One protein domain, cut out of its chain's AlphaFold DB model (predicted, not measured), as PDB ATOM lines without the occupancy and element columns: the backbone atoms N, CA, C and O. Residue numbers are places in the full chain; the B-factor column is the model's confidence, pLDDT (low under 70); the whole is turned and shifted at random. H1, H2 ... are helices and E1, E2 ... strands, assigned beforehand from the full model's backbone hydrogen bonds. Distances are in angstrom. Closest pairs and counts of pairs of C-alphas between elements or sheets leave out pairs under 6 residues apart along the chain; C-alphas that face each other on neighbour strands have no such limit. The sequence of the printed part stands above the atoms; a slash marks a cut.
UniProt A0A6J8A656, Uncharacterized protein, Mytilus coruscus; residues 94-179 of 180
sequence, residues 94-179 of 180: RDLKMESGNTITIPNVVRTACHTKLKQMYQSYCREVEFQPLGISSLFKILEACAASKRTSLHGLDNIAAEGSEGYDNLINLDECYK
ATOM      1  N   ARG A  94     131.110  -0.638-208.584       71.56
ATOM      2  CA  ARG A  94     130.331  -1.736-209.166       71.56
ATOM      3  C   ARG A  94     129.248  -2.200-208.208       71.56
ATOM      4  O   ARG A  94     129.483  -2.358-207.014       71.56
ATOM      5  N   ASP A  95     128.094  -2.477-208.784       76.69
ATOM      6  CA  ASP A  95     126.903  -2.927-208.088       76.69
ATOM      7  C   ASP A  95     126.985  -4.424-207.782       76.69
ATOM      8  O   ASP A  95     127.077  -5.262-208.685       76.69
ATOM      9  N   LEU A  96     126.954  -4.769-206.498       71.94
ATOM     10  CA  LEU A  96     126.785  -6.132-206.025       71.94
ATOM     11  C   LEU A  96     125.310  -6.396-205.771       71.94
ATOM     12  O   LEU A  96     124.716  -5.822-204.860       71.94
ATOM     13  N   LYS A  97     124.736  -7.313-206.545       75.81
ATOM     14  CA  LYS A  97     123.387  -7.814-206.294       75.81
ATOM     15  C   LYS A  97     123.430  -8.816-205.147       75.81
ATOM     16  O   LYS A  97     124.158  -9.804-205.207       75.81
ATOM     17  N   MET A  98     122.667  -8.533-204.104       72.25
ATOM     18  CA  MET A  98     122.388  -9.457-203.016       72.25
ATOM     19  C   MET A  98     121.293 -10.430-203.445       72.25
ATOM     20  O   MET A  98     120.435 -10.104-204.266       72.25
ATOM     21  N   GLU A  99     121.279 -11.612-202.838       66.44
ATOM     22  CA  GLU A  99     120.214 -12.605-203.039       66.44
ATOM     23  C   GLU A  99     118.849 -12.089-202.548       66.44
ATOM     24  O   GLU A  99     117.812 -12.479-203.069       66.44
ATOM     25  N   SER A 100     118.856 -11.129-201.621       71.94
ATOM     26  CA  SER A 100     117.681 -10.403-201.120       71.94
ATOM     27  C   SER A 100     117.091  -9.399-202.130       71.94
ATOM     28  O   SER A 100     116.151  -8.688-201.798       71.94
ATOM     29  N   GLY A 101     117.669  -9.274-203.333       71.25
ATOM     30  CA  GLY A 101     117.265  -8.309-204.366       71.25
ATOM     31  C   GLY A 101     117.874  -6.909-204.211       71.25
ATOM     32  O   GLY A 101     117.865  -6.122-205.157       71.25
ATOM     33  N   ASN A 102     118.471  -6.610-203.054       73.62
ATOM     34  CA  ASN A 102     119.143  -5.340-202.787       73.62
ATOM     35  C   ASN A 102     120.477  -5.239-203.535       73.62
ATOM     36  O   ASN A 102     121.173  -6.235-203.722       73.62
ATOM     37  N   THR A 103     120.857  -4.032-203.949       75.50
ATOM     38  CA  THR A 103     122.111  -3.787-204.672       75.50
ATOM     39  C   THR A 103     123.023  -2.878-203.848       75.50
ATOM     40  O   THR A 103     122.608  -1.793-203.457       75.50
ATOM     41  N   ILE A 104     124.251  -3.323-203.565       78.31
ATOM     42  CA  ILE A 104     125.261  -2.562-202.811       78.31
ATOM     43  C   ILE A 104     126.360  -2.106-203.770       78.31
ATOM     44  O   ILE A 104     126.990  -2.930-204.428       78.31
ATOM     45  N   THR A 105     126.639  -0.808-203.813       74.69
ATOM     46  CA  THR A 105     127.741  -0.231-204.590       74.69
ATOM     47  C   THR A 105     129.067  -0.441-203.856       74.69
ATOM     48  O   THR A 105     129.252   0.015-202.729       74.69
ATOM     49  N   ILE A 106     130.017  -1.139-204.481       73.81
ATOM     50  CA  ILE A 106     131.352  -1.357-203.914       73.81
ATOM     51  C   ILE A 106     132.412  -0.655-204.767       73.81
ATOM     52  O   ILE A 106     132.431  -0.832-205.990       73.81
ATOM     53  N   PRO A 107     133.330   0.112-204.148       78.44
ATOM     54  CA  PRO A 107     134.479   0.673-204.848       78.44
ATOM     55  C   PRO A 107     135.410  -0.417-205.388       78.44
ATOM     56  O   PRO A 107     135.733  -1.387-204.693       78.44
ATOM     57  N   ASN A 108     135.916  -0.230-206.607       70.44
ATOM     58  CA  ASN A 108     136.836  -1.180-207.239       70.44
ATOM     59  C   ASN A 108     138.123  -1.419-206.419       70.44
ATOM     60  O   ASN A 108     138.686  -2.516-206.486       70.44
ATOM     61  N   VAL A 109     138.549  -0.455-205.589       71.88
ATOM     62  CA  VAL A 109     139.687  -0.584-204.665       71.88
ATOM     63  C   VAL A 109     139.457  -1.766-203.734       71.88
ATOM     64  O   VAL A 109     140.311  -2.641-203.611       71.88
ATOM     65  N   VAL A 110     138.282  -1.810-203.101       73.56
ATOM     66  CA  VAL A 110     137.944  -2.801-202.077       73.56
ATOM     67  C   VAL A 110     137.936  -4.193-202.701       73.56
ATOM     68  O   VAL A 110     138.550  -5.120-202.177       73.56
ATOM     69  N   ARG A 111     137.333  -4.330-203.887       72.50
ATOM     70  CA  ARG A 111     137.337  -5.585-204.651       72.50
ATOM     71  C   ARG A 111     138.760  -6.035-205.002       72.50
ATOM     72  O   ARG A 111     139.095  -7.203-204.814       72.50
ATOM     73  N   THR A 112     139.604  -5.118-205.472       76.12
ATOM     74  CA  THR A 112     140.993  -5.412-205.864       76.12
ATOM     75  C   THR A 112     141.853  -5.805-204.662       76.12
ATOM     76  O   THR A 112     142.639  -6.754-204.749       76.12
ATOM     77  N   ALA A 113     141.663  -5.147-203.518       77.44
ATOM     78  CA  ALA A 113     142.323  -5.495-202.265       77.44
ATOM     79  C   ALA A 113     141.923  -6.906-201.798       77.44
ATOM     80  O   ALA A 113     142.795  -7.737-201.530       77.44
ATOM     81  N   CYS A 114     140.624  -7.227-201.813       77.06
ATOM     82  CA  CYS A 114     140.122  -8.567-201.494       77.06
ATOM     83  C   CYS A 114     140.682  -9.638-202.443       77.06
ATOM     84  O   CYS A 114     141.157 -10.678-201.991       77.06
ATOM     85  N   HIS A 115     140.698  -9.381-203.756       81.31
ATOM     86  CA  HIS A 115     141.284 -10.301-204.738       81.31
ATOM     87  C   HIS A 115     142.776 -10.540-204.493       81.31
ATOM     88  O   HIS A 115     143.254 -11.666-204.616       81.31
ATOM     89  N   THR A 116     143.517  -9.493-204.133       80.38
ATOM     90  CA  THR A 116     144.948  -9.593-203.826       80.38
ATOM     91  C   THR A 116     145.181 -10.445-202.581       80.38
ATOM     92  O   THR A 116     146.024 -11.343-202.603       80.38
ATOM     93  N   LYS A 117     144.382 -10.242-201.527       81.19
ATOM     94  CA  LYS A 117     144.475 -11.038-200.300       81.19
ATOM     95  C   LYS A 117     144.133 -12.512-200.534       81.19
ATOM     96  O   LYS A 117     144.889 -13.381-200.100       81.19
ATOM     97  N   LEU A 118     143.063 -12.801-201.279       83.25
ATOM     98  CA  LEU A 118     142.666 -14.171-201.637       83.25
ATOM     99  C   LEU A 118     143.774 -14.924-202.384       83.25
ATOM    100  O   LEU A 118     143.989 -16.108-202.143       83.25
ATOM    101  N   LYS A 119     144.530 -14.240-203.247       82.62
ATOM    102  CA  LYS A 119     145.671 -14.845-203.952       82.62
ATOM    103  C   LYS A 119     146.814 -15.199-203.028       82.62
ATOM    104  O   LYS A 119     147.378 -16.277-203.166       82.62
ATOM    105  N   GLN A 120     147.161 -14.300-202.111       83.31
ATOM    106  CA  GLN A 120     148.216 -14.562-201.133       83.31
ATOM    107  C   GLN A 120     147.864 -15.784-200.286       83.31
ATOM    108  O   GLN A 120     148.715 -16.642-200.057       83.31
ATOM    109  N   MET A 121     146.597 -15.895-199.879       84.00
ATOM    110  CA  MET A 121     146.094 -17.064-199.159       84.00
ATOM    111  C   MET A 121     146.178 -18.330-200.018       84.00
ATOM    112  O   MET A 121     146.730 -19.325-199.564       84.00
ATOM    113  N   TYR A 122     145.728 -18.279-201.276       87.50
ATOM    114  CA  TYR A 122     145.813 -19.411-202.204       87.50
ATOM    115  C   TYR A 122     147.257 -19.878-202.436       87.50
ATOM    116  O   TYR A 122     147.540 -21.066-202.375       87.50
ATOM    117  N   GLN A 123     148.192 -18.953-202.651       85.56
ATOM    118  CA  GLN A 123     149.605 -19.290-202.841       85.56
ATOM    119  C   GLN A 123     150.235 -19.893-201.584       85.56
ATOM    120  O   GLN A 123     151.065 -20.792-201.697       85.56
ATOM    121  N   SER A 124     149.844 -19.405-200.405       85.12
ATOM    122  CA  SER A 124     150.308 -19.956-199.127       85.12
ATOM    123  C   SER A 124     149.789 -21.382-198.944       85.12
ATOM    124  O   SER A 124     150.572 -22.285-198.685       85.12
ATOM    125  N   TYR A 125     148.508 -21.608-199.233       88.75
ATOM    126  CA  TYR A 125     147.899 -22.935-199.206       88.75
ATOM    127  C   TYR A 125     148.534 -23.905-200.216       88.75
ATOM    128  O   TYR A 125     148.874 -25.032-199.873       88.75
ATOM    129  N   CYS A 126     148.767 -23.476-201.461       87.06
ATOM    130  CA  CYS A 126     149.433 -24.313-202.463       87.06
ATOM    131  C   CYS A 126     150.860 -24.696-202.053       87.06
ATOM    132  O   CYS A 126     151.304 -25.795-202.368       87.06
ATOM    133  N   ARG A 127     151.562 -23.815-201.328       86.56
ATOM    134  CA  ARG A 127     152.884 -24.109-200.768       86.56
ATOM    135  C   ARG A 127     152.820 -25.172-199.673       86.56
ATOM    136  O   ARG A 127     153.717 -26.000-199.608       86.56
ATOM    137  N   GLU A 128     151.791 -25.144-198.834       90.00
ATOM    138  CA  GLU A 128     151.603 -26.113-197.745       90.00
ATOM    139  C   GLU A 128     151.222 -27.509-198.257       90.00
ATOM    140  O   GLU A 128     151.647 -28.508-197.688       90.00
ATOM    141  N   VAL A 129     150.453 -27.581-199.344       89.06
ATOM    142  CA  VAL A 129     149.932 -28.840-199.912       89.06
ATOM    143  C   VAL A 129     150.815 -29.377-201.058       89.06
ATOM    144  O   VAL A 129     150.438 -30.324-201.739       89.06
ATOM    145  N   GLU A 130     151.984 -28.770-201.301       83.56
ATOM    146  CA  GLU A 130     152.899 -29.099-202.416       83.56
ATOM    147  C   GLU A 130     152.220 -29.104-203.802       83.56
ATOM    148  O   GLU A 130     152.592 -29.834-204.722       83.56
ATOM    149  N   PHE A 131     151.206 -28.256-203.977       84.69
ATOM    150  CA  PHE A 131     150.473 -28.130-205.230       84.69
ATOM    151  C   PHE A 131     151.071 -27.019-206.097       84.69
ATOM    152  O   PHE A 131     151.362 -25.926-205.609       84.69
ATOM    153  N   GLN A 132     151.188 -27.251-207.408       87.12
ATOM    154  CA  GLN A 132     151.684 -26.232-208.333       87.12
ATOM    155  C   GLN A 132     150.651 -25.098-208.489       87.12
ATOM    156  O   GLN A 132     149.574 -25.326-209.050       87.12
ATOM    157  N   PRO A 133     150.944 -23.863-208.040       84.56
ATOM    158  CA  PRO A 133     149.964 -22.789-208.077       84.56
ATOM    159  C   PRO A 133     149.734 -22.288-209.506       84.56
ATOM    160  O   PRO A 133     150.652 -22.212-210.327       84.56
ATOM    161  N   LEU A 134     148.502 -21.858-209.784       84.94
ATOM    162  CA  LEU A 134     148.192 -21.127-211.012       84.94
ATOM    163  C   LEU A 134     148.933 -19.783-211.079       84.94
ATOM    164  O   LEU A 134     149.166 -19.108-210.073       84.94
ATOM    165  N   GLY A 135     149.229 -19.354-212.309       85.12
ATOM    166  CA  GLY A 135     149.820 -18.047-212.580       85.12
ATOM    167  C   GLY A 135     148.953 -16.889-212.074       85.12
ATOM    168  O   GLY A 135     147.720 -16.920-212.127       85.12
ATOM    169  N   ILE A 136     149.614 -15.822-211.618       78.88
ATOM    170  CA  ILE A 136     148.975 -14.645-211.004       78.88
ATOM    171  C   ILE A 136     147.939 -14.000-211.941       78.88
ATOM    172  O   ILE A 136     146.871 -13.576-211.486       78.88
ATOM    173  N   SER A 137     148.241 -13.951-213.241       81.31
ATOM    174  CA  SER A 137     147.367 -13.420-214.292       81.31
ATOM    175  C   SER A 137     146.112 -14.275-214.489       81.31
ATOM    176  O   SER A 137     145.010 -13.733-214.536       81.31
ATOM    177  N   SER A 138     146.250 -15.603-214.517       84.62
ATOM    178  CA  SER A 138     145.121 -16.539-214.591       84.62
ATOM    179  C   SER A 138     144.197 -16.392-213.383       84.62
ATOM    180  O   SER A 138     142.986 -16.285-213.543       84.62
ATOM    181  N   LEU A 139     144.762 -16.265-212.178       83.62
ATOM    182  CA  LEU A 139     143.991 -16.011-210.958       83.62
ATOM    183  C   LEU A 139     143.258 -14.659-210.992       83.62
ATOM    184  O   LEU A 139     142.170 -14.547-210.441       83.62
ATOM    185  N   PHE A 140     143.827 -13.615-211.620       80.75
ATOM    186  CA  PHE A 140     143.123 -12.330-211.791       80.75
ATOM    187  C   PHE A 140     141.922 -12.486-212.714       80.75
ATOM    188  O   PHE A 140     140.834 -12.075-212.333       80.75
ATOM    189  N   LYS A 141     142.096 -13.149-213.861       82.94
ATOM    190  CA  LYS A 141     141.008 -13.387-214.820       82.94
ATOM    191  C   LYS A 141     139.863 -14.194-214.210       82.94
ATOM    192  O   LYS A 141     138.706 -13.857-214.427       82.94
ATOM    193  N   ILE A 142     140.180 -15.215-213.412       83.69
ATOM    194  CA  ILE A 142     139.174 -16.016-212.698       83.69
ATOM    195  C   ILE A 142     138.384 -15.132-211.722       83.69
ATOM    196  O   ILE A 142     137.160 -15.109-211.771       83.69
ATOM    197  N   LEU A 143     139.068 -14.353-210.878       81.06
ATOM    198  CA  LEU A 143     138.409 -13.476-209.899       81.06
ATOM    199  C   LEU A 143     137.665 -12.292-210.545       81.06
ATOM    200  O   LEU A 143     136.706 -11.770-209.984       81.06
ATOM    201  N   GLU A 144     138.089 -11.848-211.723       75.44
ATOM    202  CA  GLU A 144     137.410 -10.809-212.497       75.44
ATOM    203  C   GLU A 144     136.126 -11.336-213.153       75.44
ATOM    204  O   GLU A 144     135.087 -10.677-213.072       75.44
ATOM    205  N   ALA A 145     136.179 -12.551-213.711       78.50
ATOM    206  CA  ALA A 145     135.030 -13.249-214.283       78.50
ATOM    207  C   ALA A 145     134.010 -13.688-213.218       78.50
ATOM    208  O   ALA A 145     132.806 -13.701-213.479       78.50
ATOM    209  N   CYS A 146     134.460 -14.004-212.001       70.44
ATOM    210  CA  CYS A 146     133.569 -14.278-210.881       70.44
ATOM    211  C   CYS A 146     132.850 -12.992-210.443       70.44
ATOM    212  O   CYS A 146     133.414 -12.122-209.769       70.44
ATOM    213  N   ALA A 147     131.567 -12.866-210.790       58.88
ATOM    214  CA  ALA A 147     130.697 -11.868-210.182       58.88
ATOM    215  C   ALA A 147     130.687 -12.098-208.661       58.88
ATOM    216  O   ALA A 147     130.341 -13.183-208.195       58.88
ATOM    217  N   ALA A 148     131.114 -11.098-207.883       60.78
ATOM    218  CA  ALA A 148     131.040 -11.206-206.432       60.78
ATOM    219  C   ALA A 148     129.567 -11.072-206.049       60.78
ATOM    220  O   ALA A 148     129.015  -9.982-206.103       60.78
ATOM    221  N   SER A 149     128.920 -12.180-205.715       57.00
ATOM    222  CA  SER A 149     127.623 -12.148-205.052       57.00
ATOM    223  C   SER A 149     127.875 -12.240-203.554       57.00
ATOM    224  O   SER A 149     128.610 -13.126-203.106       57.00
ATOM    225  N   LYS A 150     127.294 -11.327-202.769       53.50
ATOM    226  CA  LYS A 150     127.247 -11.509-201.318       53.50
ATOM    227  C   LYS A 150     126.215 -12.603-201.054       53.50
ATOM    228  O   LYS A 150     125.021 -12.322-201.022       53.50
ATOM    229  N   ARG A 151     126.683 -13.839-200.875       47.38
ATOM    230  CA  ARG A 151     125.859 -14.909-200.310       47.38
ATOM    231  C   ARG A 151     125.570 -14.558-198.860       47.38
ATOM    232  O   ARG A 151     126.483 -14.525-198.036       47.38
ATOM    233  N   THR A 152     124.312 -14.290-198.541       47.56
ATOM    234  CA  THR A 152     123.826 -14.323-197.159       47.56
ATOM    235  C   THR A 152     123.700 -15.782-196.749       47.56
ATOM    236  O   THR A 152     122.609 -16.326-196.670       47.56
ATOM    237  N   SER A 153     124.830 -16.457-196.548       45.38
ATOM    238  CA  SER A 153     124.836 -17.747-195.870       45.38
ATOM    239  C   SER A 153     126.165 -17.970-195.167       45.38
ATOM    240  O   SER A 153     127.143 -18.444-195.742       45.38
ATOM    241  N   LEU A 154     126.163 -17.608-193.890       47.81
ATOM    242  CA  LEU A 154     126.858 -18.349-192.850       47.81
ATOM    243  C   LEU A 154     125.891 -18.414-191.664       47.81
ATOM    244  O   LEU A 154     126.007 -17.693-190.681       47.81
ATOM    245  N   HIS A 155     124.895 -19.291-191.776       50.72
ATOM    246  CA  HIS A 155     124.043 -19.730-190.663       50.72
ATOM    247  C   HIS A 155     124.842 -20.557-189.626       50.72
ATOM    248  O   HIS A 155     124.368 -21.568-189.125       50.72
ATOM    249  N   GLY A 156     126.099 -20.188-189.357       55.22
ATOM    250  CA  GLY A 156     127.060 -21.074-188.703       55.22
ATOM    251  C   GLY A 156     127.804 -20.514-187.497       55.22
ATOM    252  O   GLY A 156     128.292 -21.316-186.715       55.22
ATOM    253  N   LEU A 157     127.908 -19.195-187.301       53.78
ATOM    254  CA  LEU A 157     128.609 -18.663-186.119       53.78
ATOM    255  C   LEU A 157     128.087 -17.297-185.663       53.78
ATOM    256  O   LEU A 157     127.733 -17.153-184.497       53.78
ATOM    257  N   ASP A 158     127.956 -16.331-186.574       55.88
ATOM    258  CA  ASP A 158     127.567 -14.964-186.189       55.88
ATOM    259  C   ASP A 158     126.104 -14.866-185.728       55.88
ATOM    260  O   ASP A 158     125.787 -14.056-184.862       55.88
ATOM    261  N   ASN A 159     125.220 -15.729-186.246       58.75
ATOM    262  CA  ASN A 159     123.806 -15.721-185.861       58.75
ATOM    263  C   ASN A 159     123.597 -16.249-184.435       58.75
ATOM    264  O   ASN A 159     122.836 -15.657-183.694       58.75
ATOM    265  N   ILE A 160     124.317 -17.300-184.016       58.78
ATOM    266  CA  ILE A 160     124.174 -17.870-182.662       58.78
ATOM    267  C   ILE A 160     124.698 -16.890-181.606       58.78
ATOM    268  O   ILE A 160     124.107 -16.760-180.537       58.78
ATOM    269  N   ALA A 161     125.791 -16.178-181.897       65.50
ATOM    270  CA  ALA A 161     126.328 -15.171-180.984       65.50
ATOM    271  C   ALA A 161     125.411 -13.938-180.878       65.50
ATOM    272  O   ALA A 161     125.185 -13.446-179.775       65.50
ATOM    273  N   ALA A 162     124.853 -13.465-181.999       63.50
ATOM    274  CA  ALA A 162     123.919 -12.339-182.011       63.50
ATOM    275  C   ALA A 162     122.568 -12.694-181.364       63.50
ATOM    276  O   ALA A 162     122.091 -11.951-180.514       63.50
ATOM    277  N   GLU A 163     121.998 -13.854-181.694       69.19
ATOM    278  CA  GLU A 163     120.735 -14.360-181.138       69.19
ATOM    279  C   GLU A 163     120.882 -14.708-179.645       69.19
ATOM    280  O   GLU A 163     119.981 -14.457-178.847       69.19
ATOM    281  N   GLY A 164     122.055 -15.202-179.229       75.12
ATOM    282  CA  GLY A 164     122.398 -15.390-177.819       75.12
ATOM    283  C   GLY A 164     122.522 -14.073-177.046       75.12
ATOM    284  O   GLY A 164     122.028 -13.988-175.923       75.12
ATOM    285  N   SER A 165     123.134 -13.043-177.642       78.69
ATOM    286  CA  SER A 165     123.202 -11.701-177.041       78.69
ATOM    287  C   SER A 165     121.811 -11.085-176.910       78.69
ATOM    288  O   SER A 165     121.463 -10.599-175.842       78.69
ATOM    289  N   GLU A 166     120.984 -11.180-177.952       78.56
ATOM    290  CA  GLU A 166     119.611 -10.668-177.941       78.56
ATOM    291  C   GLU A 166     118.734 -11.410-176.917       78.56
ATOM    292  O   GLU A 166     117.959 -10.796-176.184       78.56
ATOM    293  N   GLY A 167     118.892 -12.732-176.794       82.44
ATOM    294  CA  GLY A 167     118.238 -13.521-175.750       82.44
ATOM    295  C   GLY A 167     118.661 -13.104-174.338       82.44
ATOM    296  O   GLY A 167     117.819 -13.021-173.444       82.44
ATOM    297  N   TYR A 168     119.944 -12.800-174.137       82.88
ATOM    298  CA  TYR A 168     120.465 -12.334-172.854       82.88
ATOM    299  C   TYR A 168     119.964 -10.928-172.498       82.88
ATOM    300  O   TYR A 168     119.512 -10.712-171.373       82.88
ATOM    301  N   ASP A 169     119.942 -10.006-173.460       81.62
ATOM    302  CA  ASP A 169     119.411  -8.653-173.270       81.62
ATOM    303  C   ASP A 169     117.916  -8.685-172.917       81.62
ATOM    304  O   ASP A 169     117.458  -7.970-172.026       81.62
ATOM    305  N   ASN A 170     117.146  -9.586-173.534       82.94
ATOM    306  CA  ASN A 170     115.736  -9.789-173.195       82.94
ATOM    307  C   ASN A 170     115.536 -10.334-171.770       82.94
ATOM    308  O   ASN A 170     114.583  -9.942-171.097       82.94
ATOM    309  N   LEU A 171     116.427 -11.202-171.284       81.50
ATOM    310  CA  LEU A 171     116.384 -11.687-169.900       81.50
ATOM    311  C   LEU A 171     116.777 -10.602-168.894       81.50
ATOM    312  O   LEU A 171     116.142 -10.508-167.847       81.50
ATOM    313  N   ILE A 172     117.760  -9.756-169.217       82.12
ATOM    314  CA  ILE A 172     118.104  -8.585-168.397       82.12
ATOM    315  C   ILE A 172     116.905  -7.643-168.293       82.12
ATOM    316  O   ILE A 172     116.527  -7.246-167.194       82.12
ATOM    317  N   ASN A 173     116.258  -7.344-169.420       78.62
ATOM    318  CA  ASN A 173     115.089  -6.468-169.444       78.62
ATOM    319  C   ASN A 173     113.916  -7.044-168.632       78.62
ATOM    320  O   ASN A 173     113.134  -6.289-168.052       78.62
ATOM    321  N   LEU A 174     113.791  -8.374-168.551       77.38
ATOM    322  CA  LEU A 174     112.796  -9.034-167.703       77.38
ATOM    323  C   LEU A 174     113.177  -9.007-166.216       77.38
ATOM    324  O   LEU A 174     112.295  -8.786-165.390       77.38
ATOM    325  N   ASP A 175     114.453  -9.185-165.866       70.56
ATOM    326  CA  ASP A 175     114.930  -9.057-164.479       70.56
ATOM    327  C   ASP A 175     114.755  -7.620-163.955       70.56
ATOM    328  O   ASP A 175     114.314  -7.405-162.826       70.56
ATOM    329  N   GLU A 176     114.998  -6.617-164.804       65.88
ATOM    330  CA  GLU A 176     114.726  -5.215-164.476       65.88
ATOM    331  C   GLU A 176     113.223  -4.920-164.343       65.88
ATOM    332  O   GLU A 176     112.833  -4.155-163.464       65.88
ATOM    333  N   CYS A 177     112.363  -5.574-165.133       60.34
ATOM    334  CA  CYS A 177     110.906  -5.447-165.003       60.34
ATOM    335  C   CYS A 177     110.322  -6.129-163.749       60.34
ATOM    336  O   CYS A 177     109.215  -5.775-163.343       60.34
ATOM    337  N   TYR A 178     111.021  -7.094-163.137       58.81
ATOM    338  CA  TYR A 178     110.566  -7.810-161.933       58.81
ATOM    339  C   TYR A 178     111.147  -7.270-160.614       58.81
ATOM    340  O   TYR A 178     110.756  -7.742-159.543       58.81
ATOM    341  N   LYS A 179     112.008  -6.246-160.657       56.94
ATOM    342  CA  LYS A 179     112.366  -5.443-159.476       56.94
ATOM    343  C   LYS A 179     111.252  -4.440-159.152       56.94
ATOM    344  O   LYS A 179     111.354  -3.255-159.461       56.94
TER     345      LYS A 179
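Overview. This is residues 94 to 179 of the 180 residues of an uncharacterized protein of Mytilus coruscus (UniProt A0A6J8A656). A small hairpin of two strands, E1 and E2, sits at the beginning of a long helix, H1, and the short helix H2 folds back to pack on residues 115 to 119 of H1. From this body a long link leads away to a second long helix, H3, which sticks out as a free arm and makes much of the length. The printed part has 86 residues, with two named strands and three named helices in the order E1, E2, H1, H2, H3; the sheet, E1 - E2, is antiparallel and the class is mostly helix. The whole is extended, with a radius of gyration of the C-alphas of 20.5 A and spans of 66 by 34 by 20 A.

Arrangement. E1, residues 94 to 97, and E2, residues 103 to 107, form a hairpin of antiparallel neighbour strands, with 149 degrees between their directions. The C-alphas of Asp 95 and Thr 105 face each other at 4.5 A. N 96 and O 104 are within hydrogen-bond range at 2.8 A, as are N 106 and O 94 at 2.9 A. H1, residues 108 to 128, follows E2 with no residue between; the closest C-alphas of E1 and H1 are those of Arg 94 and Asn 108, 6.8 A apart. H2, residues 136 to 145, touches H1, which meets it with residues 115 to 119 alone; the closest C-alphas are those of His 115 and Leu 143, 6.7 A apart. H1 and H2 run opposite ways at a steep tilt of 51 degrees. H3, residues 158 to 178, touches no helix and is apart from E1, E2, H1 and H2. In H1, H2 and H3 every O i to N i+4 pair is within hydrogen-bond range.

Along the chain. E1 begins at C-alpha 94, (130.331, -1.736, -209.166), and measures 9.7 A; E2 measures 13.1 A. H1 spans 30.5 A and ends at C-alpha 128, (151.603, -26.113, -197.745). H2 is 14.4 A long. H3 is 30.5 A long and ends at C-alpha 178, (110.566, -7.810, -161.933).

Size, cuts and confidence. The two C-alphas farthest apart are those of Gly 135 and Lys 179, at 66.2 A. Residues 154 to 179, of which 158 to 178 belong to H3, stand free; without them the body spans 41 by 24 by 16 A. The printed part has no cut. The links from E1 to E2 and from E2 to H1 are tight, that from H1 to H2 is short, and that from H2 to H3, 12 residues, is long. The mean pLDDT of the printed part is 74.0; residue 99, residues 147 to 163 and residues 176 to 179 are under 70.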